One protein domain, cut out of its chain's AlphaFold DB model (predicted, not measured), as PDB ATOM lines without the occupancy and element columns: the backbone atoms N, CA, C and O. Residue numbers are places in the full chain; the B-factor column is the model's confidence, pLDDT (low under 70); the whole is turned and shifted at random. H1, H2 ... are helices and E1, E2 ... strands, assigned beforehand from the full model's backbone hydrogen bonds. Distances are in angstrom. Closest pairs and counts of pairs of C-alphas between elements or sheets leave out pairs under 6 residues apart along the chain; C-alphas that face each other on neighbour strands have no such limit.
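AT A GLANCE: This is residues 9 to 15, 26 to 83 and 100 to 153 of the 157 residues of the protein "Hypothetical protein" of Adineta steineri (UniProt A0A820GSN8). One very long, kinked helix, H2, makes the long axis; the two-stranded hairpin E1 E2 runs beside its later part, and the short helices H3 and H4 form a small helical hairpin near its far end. The short H1 sits beside the earlier part of H2, whose residues 26 to 32 stick out free. The printed part has 119 residues, with four named helices and two named strands in the order H1, H2, H3, H4, E1, E2; the sheet, E1 - E2, is antiparallel and the class is mostly helix. It is extended, with a radius of gyration of the C-alphas of 23.1 A and spans of 73 by 36 by 22 A.

HOW THE PARTS SIT: H1, residues 9 to 15, touches H2, residues 26 to 75, at residues 36 to 43 alone; the closest C-alphas, of Ile 9 and Ala 40, are 6.0 A apart. H2 has a kink of 30 degrees near residue 64. H3, residues 103 to 109, and H4, residues 120 to 126, only just touch, with 3 pairs of C-alphas within 8 A, the closest those of Leu 105 and Leu 126 at 5.5 A. E1, residues 129 to 136, comes closest to H2 at the C-alphas of Leu 136 and Tyr 58, 6.5 A apart. E1 and E2, residues 146 to 152, are antiparallel at 162 degrees, with N 133 and O 149 within hydrogen-bond range at 2.9 A. Every O i to N i+4 pair is within range in H1 and H3, 44 of 46 in H2 and 1 of 3 in H4, where 3 of 4 O i to N i+3 pairs are.

IN THESE COORDINATES: H2 measures 69.5 A from C-alpha 26 at (105.537, 125.765, 211.744) to C-alpha 75 at (119.394, 122.317, 143.739). E1 measures 20.8 A; E2 measures 19.4 A, ending at C-alpha 152 at (117.366, 110.560, 149.040). H1 measures 10.1 A, H3 and H4 10.0 A each.

THE WHOLE: The C-alphas farthest apart, of Pro 26 and Ser 82, are 77.5 A apart. Residues 16 to 25 and 84 to 99 are not printed, with C-alpha gaps of 20.1 A and 17.9 A. Of the links printed whole, none is long. Residues 9 to 15 and 80 to 83 have pLDDT under 70.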
ATOM      1  N   ILE A   9     101.202 120.929 190.071       64.38
ATOM      2  CA  ILE A   9     102.545 121.519 189.984       64.38
ATOM      3  C   ILE A   9     103.243 121.437 191.345       64.38
ATOM      4  O   ILE A   9     104.400 121.023 191.426       64.38
ATOM      5  N   ILE A  10     102.535 121.787 192.425       64.50
ATOM      6  CA  ILE A  10     103.078 121.727 193.786       64.50
ATOM      7  C   ILE A  10     103.385 120.282 194.187       64.50
ATOM      8  O   ILE A  10     104.468 120.031 194.712       64.50
ATOM      9  N   ALA A  11     102.498 119.325 193.901       64.25
ATOM     10  CA  ALA A  11     102.730 117.909 194.181       64.25
ATOM     11  C   ALA A  11     103.985 117.378 193.468       64.25
ATOM     12  O   ALA A  11     104.779 116.651 194.068       64.25
ATOM     13  N   ASN A  12     104.224 117.809 192.226       63.47
ATOM     14  CA  ASN A  12     105.407 117.423 191.457       63.47
ATOM     15  C   ASN A  12     106.713 118.005 192.051       63.47
ATOM     16  O   ASN A  12     107.737 117.322 192.140       63.47
ATOM     17  N   ILE A  13     106.667 119.247 192.552       64.81
ATOM     18  CA  ILE A  13     107.789 119.872 193.281       64.81
ATOM     19  C   ILE A  13     108.033 119.162 194.624       64.81
ATOM     20  O   ILE A  13     109.178 118.937 195.030       64.81
ATOM     21  N   HIS A  14     106.962 118.774 195.316       62.34
ATOM     22  CA  HIS A  14     107.033 118.118 196.619       62.34
ATOM     23  C   HIS A  14     107.609 116.695 196.527       62.34
ATOM     24  O   HIS A  14     108.345 116.269 197.418       62.34
ATOM     25  N   CYS A  15     107.339 115.983 195.428       53.41
ATOM     26  CA  CYS A  15     107.939 114.681 195.125       53.41
ATOM     27  C   CYS A  15     109.476 114.778 195.019       53.41
ATOM     28  O   CYS A  15     110.199 113.955 195.581       53.41
ATOM     29  N   PRO A  26     106.729 125.355 212.501       86.50
ATOM     30  CA  PRO A  26     105.537 125.765 211.744       86.50
ATOM     31  C   PRO A  26     105.673 127.098 210.990       86.50
ATOM     32  O   PRO A  26     105.149 127.264 209.889       86.50
ATOM     33  N   ASN A  27     106.404 128.067 211.546       87.81
ATOM     34  CA  ASN A  27     106.700 129.341 210.882       87.81
ATOM     35  C   ASN A  27     107.567 129.156 209.625       87.81
ATOM     36  O   ASN A  27     107.362 129.860 208.637       87.81
ATOM     37  N   ILE A  28     108.510 128.212 209.650       86.06
ATOM     38  CA  ILE A  28     109.368 127.876 208.510       86.06
ATOM     39  C   ILE A  28     108.542 127.151 207.445       86.06
ATOM     40  O   ILE A  28     108.599 127.536 206.280       86.06
ATOM     41  N   GLN A  29     107.690 126.198 207.837       83.12
ATOM     42  CA  GLN A  29     106.787 125.506 206.907       83.12
ATOM     43  C   GLN A  29     105.860 126.482 206.169       83.12
ATOM     44  O   GLN A  29     105.711 126.394 204.953       83.12
ATOM     45  N   ARG A  30     105.294 127.480 206.867       86.38
ATOM     46  CA  ARG A  30     104.470 128.525 206.229       86.38
ATOM     47  C   ARG A  30     105.246 129.327 205.181       86.38
ATOM     48  O   ARG A  30     104.687 129.638 204.132       86.38
ATOM     49  N   ARG A  31     106.518 129.647 205.443       89.56
ATOM     50  CA  ARG A  31     107.388 130.346 204.480       89.56
ATOM     51  C   ARG A  31     107.710 129.467 203.274       89.56
ATOM     52  O   ARG A  31     107.628 129.948 202.152       89.56
ATOM     53  N   ILE A  32     108.015 128.189 203.494       84.62
ATOM     54  CA  ILE A  32     108.271 127.223 202.418       84.62
ATOM     55  C   ILE A  32     107.029 127.066 201.538       84.62
ATOM     56  O   ILE A  32     107.136 127.177 200.323       84.62
ATOM     57  N   ASN A  33     105.843 126.924 202.131       83.31
ATOM     58  CA  ASN A  33     104.590 126.851 201.378       83.31
ATOM     59  C   ASN A  33     104.340 128.119 200.547       83.31
ATOM     60  O   ASN A  33     103.924 128.024 199.396       83.31
ATOM     61  N   ALA A  34     104.640 129.305 201.089       88.62
ATOM     62  CA  ALA A  34     104.561 130.547 200.321       88.62
ATOM     63  C   ALA A  34     105.534 130.551 199.126       88.62
ATOM     64  O   ALA A  34     105.136 130.905 198.019       88.62
ATOM     65  N   LEU A  35     106.778 130.099 199.319       89.00
ATOM     66  CA  LEU A  35     107.760 129.970 198.235       89.00
ATOM     67  C   LEU A  35     107.329 128.951 197.173       89.00
ATOM     68  O   LEU A  35     107.478 129.216 195.985       89.00
ATOM     69  N   LEU A  36     106.753 127.815 197.577       84.94
ATOM     70  CA  LEU A  36     106.226 126.807 196.653       84.94
ATOM     71  C   LEU A  36     105.074 127.355 195.805       84.94
ATOM     72  O   LEU A  36     105.003 127.061 194.613       84.94
ATOM     73  N   ASN A  37     104.213 128.195 196.384       86.00
ATOM     74  CA  ASN A  37     103.155 128.865 195.631       86.00
ATOM     75  C   ASN A  37     103.729 129.802 194.558       86.00
ATOM     76  O   ASN A  37     103.297 129.736 193.407       86.00
ATOM     77  N   TYR A  38     104.741 130.609 194.900       89.62
ATOM     78  CA  TYR A  38     105.435 131.450 193.917       89.62
ATOM     79  C   TYR A  38     106.165 130.623 192.853       89.62
ATOM     80  O   TYR A  38     106.139 130.968 191.675       89.62
ATOM     81  N   GLN A  39     106.769 129.497 193.234       86.69
ATOM     82  CA  GLN A  39     107.400 128.585 192.282       86.69
ATOM     83  C   GLN A  39     106.373 127.992 191.305       86.69
ATOM     84  O   GLN A  39     106.654 127.852 190.115       86.69
ATOM     85  N   ALA A  40     105.167 127.677 191.783       86.31
ATOM     86  CA  ALA A  40     104.082 127.211 190.930       86.31
ATOM     87  C   ALA A  40     103.609 128.304 189.957       86.31
ATOM     88  O   ALA A  40     103.378 128.014 188.785       86.31
ATOM     89  N   GLU A  41     103.504 129.556 190.408       89.62
ATOM     90  CA  GLU A  41     103.206 130.707 189.544       89.62
ATOM     91  C   GLU A  41     104.289 130.917 188.475       89.62
ATOM     92  O   GLU A  41     103.972 131.048 187.292       89.62
ATOM     93  N   TYR A  42     105.566 130.836 188.858       89.25
ATOM     94  CA  TYR A  42     106.689 130.883 187.921       89.25
ATOM     95  C   TYR A  42     106.582 129.800 186.842       89.25
ATOM     96  O   TYR A  42     106.775 130.073 185.655       89.25
ATOM     97  N   PHE A  43     106.249 128.565 187.230       86.50
ATOM     98  CA  PHE A  43     106.065 127.487 186.264       86.50
ATOM     99  C   PHE A  43     104.885 127.731 185.326       86.50
ATOM    100  O   PHE A  43     105.030 127.448 184.141       86.50
ATOM    101  N   ARG A  44     103.769 128.311 185.794       87.31
ATOM    102  CA  ARG A  44     102.664 128.702 184.897       87.31
ATOM    103  C   ARG A  44     103.121 129.695 183.840       87.31
ATOM    104  O   ARG A  44     102.928 129.439 182.657       87.31
ATOM    105  N   LEU A  45     103.798 130.764 184.257       91.44
ATOM    106  CA  LEU A  45     104.335 131.766 183.335       91.44
ATOM    107  C   LEU A  45     105.308 131.140 182.329       91.44
ATOM    108  O   LEU A  45     105.246 131.423 181.135       91.44
ATOM    109  N   ARG A  46     106.182 130.237 182.786       87.44
ATOM    110  CA  ARG A  46     107.101 129.500 181.909       87.44
ATOM    111  C   ARG A  46     106.354 128.593 180.920       87.44
ATOM    112  O   ARG A  46     106.778 128.486 179.772       87.44
ATOM    113  N   MET A  47     105.271 127.939 181.337       86.56
ATOM    114  CA  MET A  47     104.441 127.120 180.446       86.56
ATOM    115  C   MET A  47     103.768 127.972 179.366       86.56
ATOM    116  O   MET A  47     103.804 127.592 178.196       86.56
ATOM    117  N   ASP A  48     103.207 129.124 179.738       89.19
ATOM    118  CA  ASP A  48     102.614 130.069 178.788       89.19
ATOM    119  C   ASP A  48     103.659 130.576 177.782       89.19
ATOM    120  O   ASP A  48     103.426 130.517 176.576       89.19
ATOM    121  N   PHE A  49     104.852 130.943 178.262       91.50
ATOM    122  CA  PHE A  49     105.979 131.329 177.411       91.50
ATOM    123  C   PHE A  49     106.353 130.241 176.395       91.50
ATOM    124  O   PHE A  49     106.498 130.525 175.208       91.50
ATOM    125  N   HIS A  50     106.506 128.985 176.828       85.00
ATOM    126  CA  HIS A  50     106.869 127.901 175.912       85.00
ATOM    127  C   HIS A  50     105.764 127.585 174.900       85.00
ATOM    128  O   HIS A  50     106.084 127.242 173.761       85.00
ATOM    129  N   ARG A  51     104.489 127.737 175.279       86.81
ATOM    130  CA  ARG A  51     103.358 127.606 174.351       86.81
ATOM    131  C   ARG A  51     103.430 128.669 173.255       86.81
ATOM    132  O   ARG A  51     103.429 128.323 172.077       86.81
ATOM    133  N   GLU A  52     103.555 129.938 173.634       92.19
ATOM    134  CA  GLU A  52     103.660 131.049 172.676       92.19
ATOM    135  C   GLU A  52     104.901 130.914 171.782       92.19
ATOM    136  O   GLU A  52     104.833 131.124 170.569       92.19
ATOM    137  N   LEU A  53     106.031 130.483 172.352       90.12
ATOM    138  CA  LEU A  53     107.248 130.197 171.599       90.12
ATOM    139  C   LEU A  53     107.030 129.090 170.556       90.12
ATOM    140  O   LEU A  53     107.485 129.234 169.422       90.12
ATOM    141  N   GLN A  54     106.339 128.003 170.909       87.69
ATOM    142  CA  GLN A  54     106.053 126.905 169.982       87.69
ATOM    143  C   GLN A  54     105.126 127.349 168.844       87.69
ATOM    144  O   GLN A  54     105.372 127.019 167.683       87.69
ATOM    145  N   GLU A  55     104.085 128.125 169.149       90.12
ATOM    146  CA  GLU A  55     103.196 128.708 168.137       90.12
ATOM    147  C   GLU A  55     103.967 129.609 167.166       90.12
ATOM    148  O   GLU A  55     103.791 129.526 165.946       90.12
ATOM    149  N   LEU A  56     104.881 130.425 167.698       93.56
ATOM    150  CA  LEU A  56     105.742 131.291 166.904       93.56
ATOM    151  C   LEU A  56     106.686 130.483 166.005       93.56
ATOM    152  O   LEU A  56     106.771 130.755 164.805       93.56
ATOM    153  N   GLN A  57     107.359 129.471 166.556       90.94
ATOM    154  CA  GLN A  57     108.233 128.575 165.797       90.94
ATOM    155  C   GLN A  57     107.470 127.894 164.660       90.94
ATOM    156  O   GLN A  57     107.919 127.936 163.516       90.94
ATOM    157  N   TYR A  58     106.282 127.351 164.938       90.38
ATOM    158  CA  TYR A  58     105.444 126.698 163.934       90.38
ATOM    159  C   TYR A  58     105.018 127.666 162.816       90.38
ATOM    160  O   TYR A  58     105.126 127.348 161.628       90.38
ATOM    161  N   LYS A  59     104.606 128.893 163.172       92.44
ATOM    162  CA  LYS A  59     104.233 129.946 162.211       92.44
ATOM    163  C   LYS A  59     105.370 130.285 161.245       92.44
ATOM    164  O   LYS A  59     105.126 130.475 160.050       92.44
ATOM    165  N   TYR A  60     106.594 130.414 161.747       94.50
ATOM    166  CA  TYR A  60     107.749 130.732 160.905       94.50
ATOM    167  C   TYR A  60     108.279 129.510 160.153       94.50
ATOM    168  O   TYR A  60     108.717 129.672 159.015       94.50
ATOM    169  N   ASN A  61     108.145 128.296 160.697       91.12
ATOM    170  CA  ASN A  61     108.530 127.070 159.996       91.12
ATOM    171  C   ASN A  61     107.809 126.936 158.654       91.12
ATOM    172  O   ASN A  61     108.456 126.727 157.636       91.12
ATOM    173  N   SER A  62     106.498 127.196 158.614       89.56
ATOM    174  CA  SER A  62     105.728 127.180 157.359       89.56
ATOM    175  C   SER A  62     106.238 128.193 156.319       89.56
ATOM    176  O   SER A  62     106.147 127.972 155.110       89.56
ATOM    177  N   GLN A  63     106.808 129.320 156.755       93.19
ATOM    178  CA  GLN A  63     107.436 130.281 155.843       93.19
ATOM    179  C   GLN A  63     108.802 129.778 155.362       93.19
ATOM    180  O   GLN A  63     109.101 129.871 154.171       93.19
ATOM    181  N   PHE A  64     109.603 129.197 156.258       91.75
ATOM    182  CA  PHE A  64     110.883 128.582 155.909       91.75
ATOM    183  C   PHE A  64     110.727 127.379 154.978       91.75
ATOM    184  O   PHE A  64     111.561 127.198 154.093       91.75
ATOM    185  N   GLU A  65     109.648 126.606 155.093       91.19
ATOM    186  CA  GLU A  65     109.317 125.510 154.175       91.19
ATOM    187  C   GLU A  65     109.142 126.016 152.739       91.19
ATOM    188  O   GLU A  65     109.713 125.446 151.812       91.19
ATOM    189  N   LYS A  66     108.444 127.143 152.539       91.56
ATOM    190  CA  LYS A  66     108.278 127.752 151.203       91.56
ATOM    191  C   LYS A  66     109.617 128.158 150.591       91.56
ATOM    192  O   LYS A  66     109.834 127.969 149.395       91.56
ATOM    193  N   VAL A  67     110.511 128.726 151.401       91.81
ATOM    194  CA  VAL A  67     111.866 129.098 150.964       91.81
ATOM    195  C   VAL A  67     112.696 127.849 150.665       91.81
ATOM    196  O   VAL A  67     113.371 127.785 149.637       91.81
ATOM    197  N   SER A  68     112.603 126.832 151.518       91.69
ATOM    198  CA  SER A  68     113.316 125.562 151.365       91.69
ATOM    199  C   SER A  68     112.883 124.816 150.107       91.69
ATOM    200  O   SER A  68     113.730 124.285 149.400       91.69
ATOM    201  N   GLU A  69     111.598 124.859 149.758       91.25
ATOM    202  CA  GLU A  69     111.075 124.267 148.527       91.25
ATOM    203  C   GLU A  69     111.613 124.978 147.275       91.25
ATOM    204  O   GLU A  69     111.982 124.323 146.300       91.25
ATOM    205  N   LYS A  70     111.740 126.313 147.294       90.44
ATOM    206  CA  LYS A  70     112.416 127.048 146.208       90.44
ATOM    207  C   LYS A  70     113.888 126.644 146.098       90.44
ATOM    208  O   LYS A  70     114.349 126.339 145.001       90.44
ATOM    209  N   ARG A  71     114.602 126.584 147.229       91.56
ATOM    210  CA  ARG A  71     115.997 126.118 147.288       91.56
ATOM    211  C   ARG A  71     116.130 124.709 146.708       91.56
ATOM    212  O   ARG A  71     117.014 124.482 145.892       91.56
ATOM    213  N   ARG A  72     115.228 123.791 147.065       90.62
ATOM    214  CA  ARG A  72     115.201 122.420 146.541       90.62
ATOM    215  C   ARG A  72     115.066 122.401 145.020       90.62
ATOM    216  O   ARG A  72     115.855 121.743 144.357       90.62
ATOM    217  N   LYS A  73     114.136 123.177 144.450       88.69
ATOM    218  CA  LYS A  73     113.968 123.270 142.987       88.69
ATOM    219  C   LYS A  73     115.219 123.802 142.277       88.69
ATOM    220  O   LYS A  73     115.508 123.360 141.169       88.69
ATOM    221  N   ILE A  74     115.958 124.724 142.899       88.94
ATOM    222  CA  ILE A  74     117.243 125.220 142.375       88.94
ATOM    223  C   ILE A  74     118.303 124.113 142.425       88.94
ATOM    224  O   ILE A  74     118.949 123.847 141.414       88.94
ATOM    225  N   ILE A  75     118.443 123.429 143.566       89.25
ATOM    226  CA  ILE A  75     119.394 122.317 143.739       89.25
ATOM    227  C   ILE A  75     119.103 121.182 142.748       89.25
ATOM    228  O   ILE A  75     120.032 120.614 142.185       89.25
ATOM    229  N   ASP A  76     117.831 120.874 142.493       85.62
ATOM    230  CA  ASP A  76     117.421 119.841 141.536       85.62
ATOM    231  C   ASP A  76     117.516 120.294 140.069       85.62
ATOM    232  O   ASP A  76     117.386 119.473 139.159       85.62
ATOM    233  N   GLY A  77     117.734 121.587 139.815       84.19
ATOM    234  CA  GLY A  77     117.775 122.152 138.465       84.19
ATOM    235  C   GLY A  77     116.414 122.212 137.775       84.19
ATOM    236  O   GLY A  77     116.349 122.311 136.552       84.19
ATOM    237  N   SER A  78     115.324 122.125 138.540       77.81
ATOM    238  CA  SER A  78     113.946 122.211 138.047       77.81
ATOM    239  C   SER A  78     113.355 123.622 138.166       77.81
ATOM    240  O   SER A  78     112.150 123.797 137.989       77.81
ATOM    241  N   TYR A  79     114.163 124.611 138.554       72.94
ATOM    242  CA  TYR A  79     113.771 126.013 138.669       72.94
ATOM    243  C   TYR A  79     114.392 126.826 137.534       72.94
ATOM    244  O   TYR A  79     115.611 126.821 137.367       72.94
ATOM    245  N   GLU A  80     113.568 127.545 136.776       62.31
ATOM    246  CA  GLU A  80     114.065 128.501 135.788       62.31
ATOM    247  C   GLU A  80     114.550 129.762 136.509       62.31
ATOM    248  O   GLU A  80     113.784 130.436 137.193       62.31
ATOM    249  N   LEU A  81     115.838 130.088 136.360       62.81
ATOM    250  CA  LEU A  81     116.512 131.221 137.010       62.81
ATOM    251  C   LEU A  81     116.073 132.601 136.469       62.81
ATOM    252  O   LEU A  81     116.813 133.571 136.596       62.81
ATOM    253  N   SER A  82     114.890 132.711 135.857       56.47
ATOM    254  CA  SER A  82     114.429 133.917 135.155       56.47
ATOM    255  C   SER A  82     114.292 135.148 136.062       56.47
ATOM    256  O   SER A  82     114.345 136.273 135.571       56.47
ATOM    257  N   GLU A  83     114.173 134.955 137.380       54.09
ATOM    258  CA  GLU A  83     114.069 136.033 138.374       54.09
ATOM    259  C   GLU A  83     115.426 136.551 138.894       54.09
ATOM    260  O   GLU A  83     115.469 137.585 139.563       54.09
ATOM    261  N   ILE A 100     122.579 121.356 141.156       88.94
ATOM    262  CA  ILE A 100     123.854 121.488 141.869       88.94
ATOM    263  C   ILE A 100     124.232 120.111 142.439       88.94
ATOM    264  O   ILE A 100     123.708 119.712 143.487       88.94
ATOM    265  N   PRO A 101     125.123 119.354 141.773       89.00
ATOM    266  CA  PRO A 101     125.554 118.044 142.248       89.00
ATOM    267  C   PRO A 101     126.191 118.107 143.638       89.00
ATOM    268  O   PRO A 101     126.906 119.051 143.968       89.00
ATOM    269  N   ASN A 102     125.972 117.067 144.450       90.56
ATOM    270  CA  ASN A 102     126.579 116.902 145.778       90.56
ATOM    271  C   ASN A 102     126.362 118.085 146.740       90.56
ATOM    272  O   ASN A 102     127.141 118.241 147.682       90.56
ATOM    273  N   PHE A 103     125.327 118.910 146.535       93.75
ATOM    274  CA  PHE A 103     125.088 120.111 147.339       93.75
ATOM    275  C   PHE A 103     125.074 119.801 148.840       93.75
ATOM    276  O   PHE A 103     125.892 120.334 149.587       93.75
ATOM    277  N   TRP A 104     124.206 118.886 149.286       94.50
ATOM    278  CA  TRP A 104     124.088 118.560 150.708       94.50
ATOM    279  C   TRP A 104     125.305 117.838 151.264       94.50
ATOM    280  O   TRP A 104     125.715 118.154 152.373       94.50
ATOM    281  N   LEU A 105     125.932 116.937 150.504       93.44
ATOM    282  CA  LEU A 105     127.206 116.340 150.912       93.44
ATOM    283  C   LEU A 105     128.268 117.424 151.151       93.44
ATOM    284  O   LEU A 105     128.970 117.392 152.155       93.44
ATOM    285  N   THR A 106     128.356 118.408 150.255       92.81
ATOM    286  CA  THR A 106     129.300 119.522 150.377       92.81
ATOM    287  C   THR A 106     128.976 120.367 151.601       92.81
ATOM    288  O   THR A 106     129.866 120.627 152.402       92.81
ATOM    289  N   VAL A 107     127.711 120.746 151.798       93.31
ATOM    290  CA  VAL A 107     127.274 121.500 152.982       93.31
ATOM    291  C   VAL A 107     127.618 120.743 154.262       93.31
ATOM    292  O   VAL A 107     128.283 121.294 155.131       93.31
ATOM    293  N   LEU A 108     127.230 119.469 154.352       92.00
ATOM    294  CA  LEU A 108     127.472 118.641 155.528       92.00
ATOM    295  C   LEU A 108     128.968 118.417 155.773       92.00
ATOM    296  O   LEU A 108     129.375 118.349 156.915       92.00
ATOM    297  N   LYS A 109     129.833 118.362 154.756       89.94
ATOM    298  CA  LYS A 109     131.290 118.250 154.982       89.94
ATOM    299  C   LYS A 109     131.935 119.519 155.545       89.94
ATOM    300  O   LYS A 109     133.045 119.431 156.057       89.94
ATOM    301  N   ASN A 110     131.270 120.667 155.432       89.19
ATOM    302  CA  ASN A 110     131.796 121.969 155.843       89.19
ATOM    303  C   ASN A 110     131.151 122.511 157.132       89.19
ATOM    304  O   ASN A 110     131.367 123.672 157.461       89.19
ATOM    305  N   LEU A 111     130.338 121.727 157.852       88.31
ATOM    306  CA  LEU A 111     129.851 122.157 159.167       88.31
ATOM    307  C   LEU A 111     130.921 121.875 160.233       88.31
ATOM    308  O   LEU A 111     131.412 120.755 160.346       88.31
ATOM    309  N   ASP A 112     131.233 122.885 161.045       74.81
ATOM    310  CA  ASP A 112     132.326 122.857 162.034       74.81
ATOM    311  C   ASP A 112     132.046 121.981 163.276       74.81
ATOM    312  O   ASP A 112     132.906 121.825 164.140       74.81
ATOM    313  N   SER A 113     130.844 121.407 163.394       73.06
ATOM    314  CA  SER A 113     130.311 120.882 164.664       73.06
ATOM    315  C   SER A 113     130.219 119.355 164.765       73.06
ATOM    316  O   SER A 113     129.406 118.852 165.541       73.06
ATOM    317  N   TYR A 114     130.998 118.588 163.998       73.56
ATOM    318  CA  TYR A 114     130.972 117.128 164.132       73.56
ATOM    319  C   TYR A 114     132.058 116.603 165.065       73.56
ATOM    320  O   TYR A 114     133.243 116.707 164.763       73.56
ATOM    321  N   ASP A 115     131.639 115.889 166.112       77.00
ATOM    322  CA  ASP A 115     132.537 115.020 166.889       77.00
ATOM    323  C   ASP A 115     133.114 113.883 166.022       77.00
ATOM    324  O   ASP A 115     134.187 113.351 166.307       77.00
ATOM    325  N   TYR A 116     132.415 113.518 164.937       79.94
ATOM    326  CA  TYR A 116     132.827 112.481 163.993       79.94
ATOM    327  C   TYR A 116     132.744 112.974 162.546       79.94
ATOM    328  O   TYR A 116     131.646 113.252 162.062       79.94
ATOM    329  N   PRO A 117     133.867 113.027 161.813       83.75
ATOM    330  CA  PRO A 117     133.847 113.449 160.421       83.75
ATOM    331  C   PRO A 117     133.085 112.443 159.552       83.75
ATOM    332  O   PRO A 117     133.138 111.231 159.785       83.75
ATOM    333  N   ILE A 118     132.438 112.954 158.503       87.88
ATOM    334  CA  ILE A 118     131.823 112.148 157.441       87.88
ATOM    335  C   ILE A 118     132.917 111.304 156.785       87.88
ATOM    336  O   ILE A 118     133.893 111.837 156.253       87.88
ATOM    337  N   ARG A 119     132.780 109.977 156.837       89.12
ATOM    338  CA  ARG A 119     133.771 109.046 156.288       89.12
ATOM    339  C   ARG A 119     133.496 108.797 154.814       89.12
ATOM    340  O   ARG A 119     132.369 108.921 154.347       89.12
ATOM    341  N   SER A 120     134.497 108.294 154.093       89.44
ATOM    342  CA  SER A 120     134.373 107.987 152.659       89.44
ATOM    343  C   SER A 120     133.217 107.038 152.317       89.44
ATOM    344  O   SER A 120     132.680 107.112 151.218       89.44
ATOM    345  N   LYS A 121     132.819 106.150 153.242       87.88
ATOM    346  CA  LYS A 121     131.649 105.272 153.067       87.88
ATOM    347  C   LYS A 121     130.327 106.036 153.172       87.88
ATOM    348  O   LYS A 121     129.422 105.762 152.395       87.88
ATOM    349  N   ASP A 122     130.243 107.004 154.078       90.44
ATOM    350  CA  ASP A 122     129.055 107.839 154.280       90.44
ATOM    351  C   ASP A 122     128.857 108.781 153.083       90.44
ATOM    352  O   ASP A 122     127.737 109.041 152.653       90.44
ATOM    353  N   GLU A 123     129.952 109.237 152.462       91.25
ATOM    354  CA  GLU A 123     129.873 110.041 151.239       91.25
ATOM    355  C   GLU A 123     129.129 109.317 150.109       91.25
ATOM    356  O   GLU A 123     128.452 109.967 149.317       91.25
ATOM    357  N   LEU A 124     129.226 107.983 150.026       89.94
ATOM    358  CA  LEU A 124     128.574 107.209 148.969       89.94
ATOM    359  C   LEU A 124     127.051 107.340 149.014       89.94
ATOM    360  O   LEU A 124     126.452 107.524 147.959       89.94
ATOM    361  N   CYS A 125     126.437 107.309 150.201       90.19
ATOM    362  CA  CYS A 125     124.989 107.496 150.332       90.19
ATOM    363  C   CYS A 125     124.602 108.982 150.286       90.19
ATOM    364  O   CYS A 125     123.615 109.355 149.652       90.19
ATOM    365  N   LEU A 126     125.412 109.863 150.881       92.44
ATOM    366  CA  LEU A 126     125.134 111.299 150.933       92.44
ATOM    367  C   LEU A 126     125.198 111.989 149.562       92.44
ATOM    368  O   LEU A 126     124.571 113.032 149.386       92.44
ATOM    369  N   LYS A 127     125.868 111.397 148.562       90.75
ATOM    370  CA  LYS A 127     125.774 111.826 147.149       90.75
ATOM    371  C   LYS A 127     124.339 111.832 146.619       90.75
ATOM    372  O   LYS A 127     124.013 112.623 145.738       90.75
ATOM    373  N   TYR A 128     123.482 110.967 147.158       90.94
ATOM    374  CA  TYR A 128     122.087 110.842 146.750       90.94
ATOM    375  C   TYR A 128     121.139 111.702 147.594       90.94
ATOM    376  O   TYR A 128     119.941 111.716 147.307       90.94
ATOM    377  N   LEU A 129     121.638 112.424 148.606       93.19
ATOM    378  CA  LEU A 129     120.826 113.285 149.466       93.19
ATOM    379  C   LEU A 129     120.367 114.535 148.700       93.19
ATOM    380  O   LEU A 129     121.178 115.345 148.248       93.19
ATOM    381  N   ARG A 130     119.049 114.694 148.567       90.62
ATOM    382  CA  ARG A 130     118.391 115.770 147.811       90.62
ATOM    383  C   ARG A 130     117.856 116.884 148.686       90.62
ATOM    384  O   ARG A 130     117.884 118.043 148.279       90.62
ATOM    385  N   ASP A 131     117.371 116.544 149.871       93.94
ATOM    386  CA  ASP A 131     116.783 117.521 150.779       93.94
ATOM    387  C   ASP A 131     116.934 117.086 152.235       93.94
ATOM    388  O   ASP A 131     116.953 115.893 152.546       93.94
ATOM    389  N   ILE A 132     117.013 118.077 153.118       94.38
ATOM    390  CA  ILE A 132     116.947 117.894 154.566       94.38
ATOM    391  C   ILE A 132     115.839 118.806 155.075       94.38
ATOM    392  O   ILE A 132     115.897 120.026 154.888       94.38
ATOM    393  N   ARG A 133     114.834 118.226 155.730       92.56
ATOM    394  CA  ARG A 133     113.668 118.956 156.245       92.56
ATOM    395  C   ARG A 133     113.587 118.850 157.754       92.56
ATOM    396  O   ARG A 133     113.918 117.813 158.313       92.56
ATOM    397  N   CYS A 134     113.115 119.913 158.392       91.06
ATOM    398  CA  CYS A 134     112.774 119.920 159.808       91.06
ATOM    399  C   CYS A 134     111.257 120.060 159.944       91.06
ATOM    400  O   CYS A 134     110.689 121.079 159.547       91.06
ATOM    401  N   ILE A 135     110.611 119.028 160.477       89.56
ATOM    402  CA  ILE A 135     109.174 119.007 160.733       89.56
ATOM    403  C   ILE A 135     108.956 119.237 162.220       89.56
ATOM    404  O   ILE A 135     109.444 118.476 163.056       89.56
ATOM    405  N   LEU A 136     108.220 120.295 162.545       88.56
ATOM    406  CA  LEU A 136     107.827 120.604 163.914       88.56
ATOM    407  C   LEU A 136     106.465 119.989 164.222       88.56
ATOM    408  O   LEU A 136     105.546 120.046 163.401       88.56
ATOM    409  N   ASN A 137     106.306 119.476 165.438       84.75
ATOM    410  CA  ASN A 137     104.989 119.077 165.915       84.75
ATOM    411  C   ASN A 137     104.044 120.290 166.003       84.75
ATOM    412  O   ASN A 137     104.462 121.364 166.458       84.75
ATOM    413  N   PRO A 138     102.751 120.119 165.668       82.88
ATOM    414  CA  PRO A 138     101.747 121.151 165.882       82.88
ATOM    415  C   PRO A 138     101.727 121.640 167.342       82.88
ATOM    416  O   PRO A 138     101.927 120.814 168.242       82.88
ATOM    417  N   PRO A 139     101.384 122.918 167.606       76.12
ATOM    418  CA  PRO A 139     101.323 123.498 168.957       76.12
ATOM    419  C   PRO A 139     100.423 122.739 169.942       76.12
ATOM    420  O   PRO A 139     100.598 122.827 171.150       76.12
ATOM    421  N   ASN A 140      99.478 121.947 169.425       75.00
ATOM    422  CA  ASN A 140      98.541 121.151 170.216       75.00
ATOM    423  C   ASN A 140      99.021 119.725 170.530       75.00
ATOM    424  O   ASN A 140      98.261 118.933 171.088       75.00
ATOM    425  N   SER A 141     100.253 119.385 170.156       76.25
ATOM    426  CA  SER A 141     100.828 118.062 170.399       76.25
ATOM    427  C   SER A 141     101.231 117.901 171.861       76.25
ATOM    428  O   SER A 141     101.625 118.857 172.522       76.25
ATOM    429  N   GLN A 142     101.168 116.669 172.367       70.44
ATOM    430  CA  GLN A 142     101.480 116.363 173.768       70.44
ATOM    431  C   GLN A 142     102.951 116.630 174.137       70.44
ATOM    432  O   GLN A 142     103.265 116.792 175.313       70.44
ATOM    433  N   THR A 143     103.849 116.682 173.148       74.44
ATOM    434  CA  THR A 143     105.278 116.950 173.336       74.44
ATOM    435  C   THR A 143     105.802 117.943 172.298       74.44
ATOM    436  O   THR A 143     105.430 117.909 171.119       74.44
ATOM    437  N   THR A 144     106.701 118.821 172.746       77.12
ATOM    438  CA  THR A 144     107.525 119.675 171.890       77.12
ATOM    439  C   THR A 144     108.674 118.842 171.326       77.12
ATOM    440  O   THR A 144     109.663 118.576 172.005       77.12
ATOM    441  N   SER A 145     108.549 118.398 170.079       84.19
ATOM    442  CA  SER A 145     109.633 117.714 169.373       84.19
ATOM    443  C   SER A 145     109.706 118.146 167.912       84.19
ATOM    444  O   SER A 145     108.815 118.831 167.397       84.19
ATOM    445  N   PHE A 146     110.808 117.771 167.270       88.75
ATOM    446  CA  PHE A 146     111.043 117.969 165.850       88.75
ATOM    447  C   PHE A 146     111.548 116.669 165.221       88.75
ATOM    448  O   PHE A 146     112.137 115.825 165.901       88.75
ATOM    449  N   ILE A 147     111.324 116.525 163.920       90.81
ATOM    450  CA  ILE A 147     111.804 115.412 163.101       90.81
ATOM    451  C   ILE A 147     112.693 115.994 162.009       90.81
ATOM    452  O   ILE A 147     112.280 116.908 161.298       90.81
ATOM    453  N   LEU A 148     113.905 115.460 161.869       93.44
ATOM    454  CA  LEU A 148     114.743 115.723 160.704       93.44
ATOM    455  C   LEU A 148     114.531 114.614 159.677       93.44
ATOM    456  O   LEU A 148     114.828 113.452 159.945       93.44
ATOM    457  N   GLU A 149     114.027 114.977 158.504       94.62
ATOM    458  CA  GLU A 149     113.867 114.056 157.385       94.62
ATOM    459  C   GLU A 149     114.992 114.246 156.373       94.62
ATOM    460  O   GLU A 149     115.268 115.366 155.937       94.62
ATOM    461  N   PHE A 150     115.593 113.136 155.956       94.44
ATOM    462  CA  PHE A 150     116.626 113.092 154.929       94.44
ATOM    463  C   PHE A 150     116.040 112.432 153.683       94.44
ATOM    464  O   PHE A 150     115.682 111.255 153.702       94.44
ATOM    465  N   HIS A 151     115.916 113.199 152.603       92.75
ATOM    466  CA  HIS A 151     115.263 112.763 151.371       92.75
ATOM    467  C   HIS A 151     116.319 112.376 150.340       92.75
ATOM    468  O   HIS A 151     117.051 113.236 149.850       92.75
ATOM    469  N   PHE A 152     116.399 111.092 150.003       91.94
ATOM    470  CA  PHE A 152     117.366 110.560 149.040       91.94
ATOM    471  C   PHE A 152     116.727 110.306 147.671       91.94
ATOM    472  O   PHE A 152     115.521 110.085 147.559       91.94
ATOM    473  N   LEU A 153     117.543 110.306 146.616       86.06
ATOM    474  CA  LEU A 153     117.118 109.808 145.308       86.06
ATOM    475  C   LEU A 153     116.683 108.336 145.389       86.06
ATOM    476  O   LEU A 153     117.365 107.549 146.044       86.06
TER     477      LEU A 153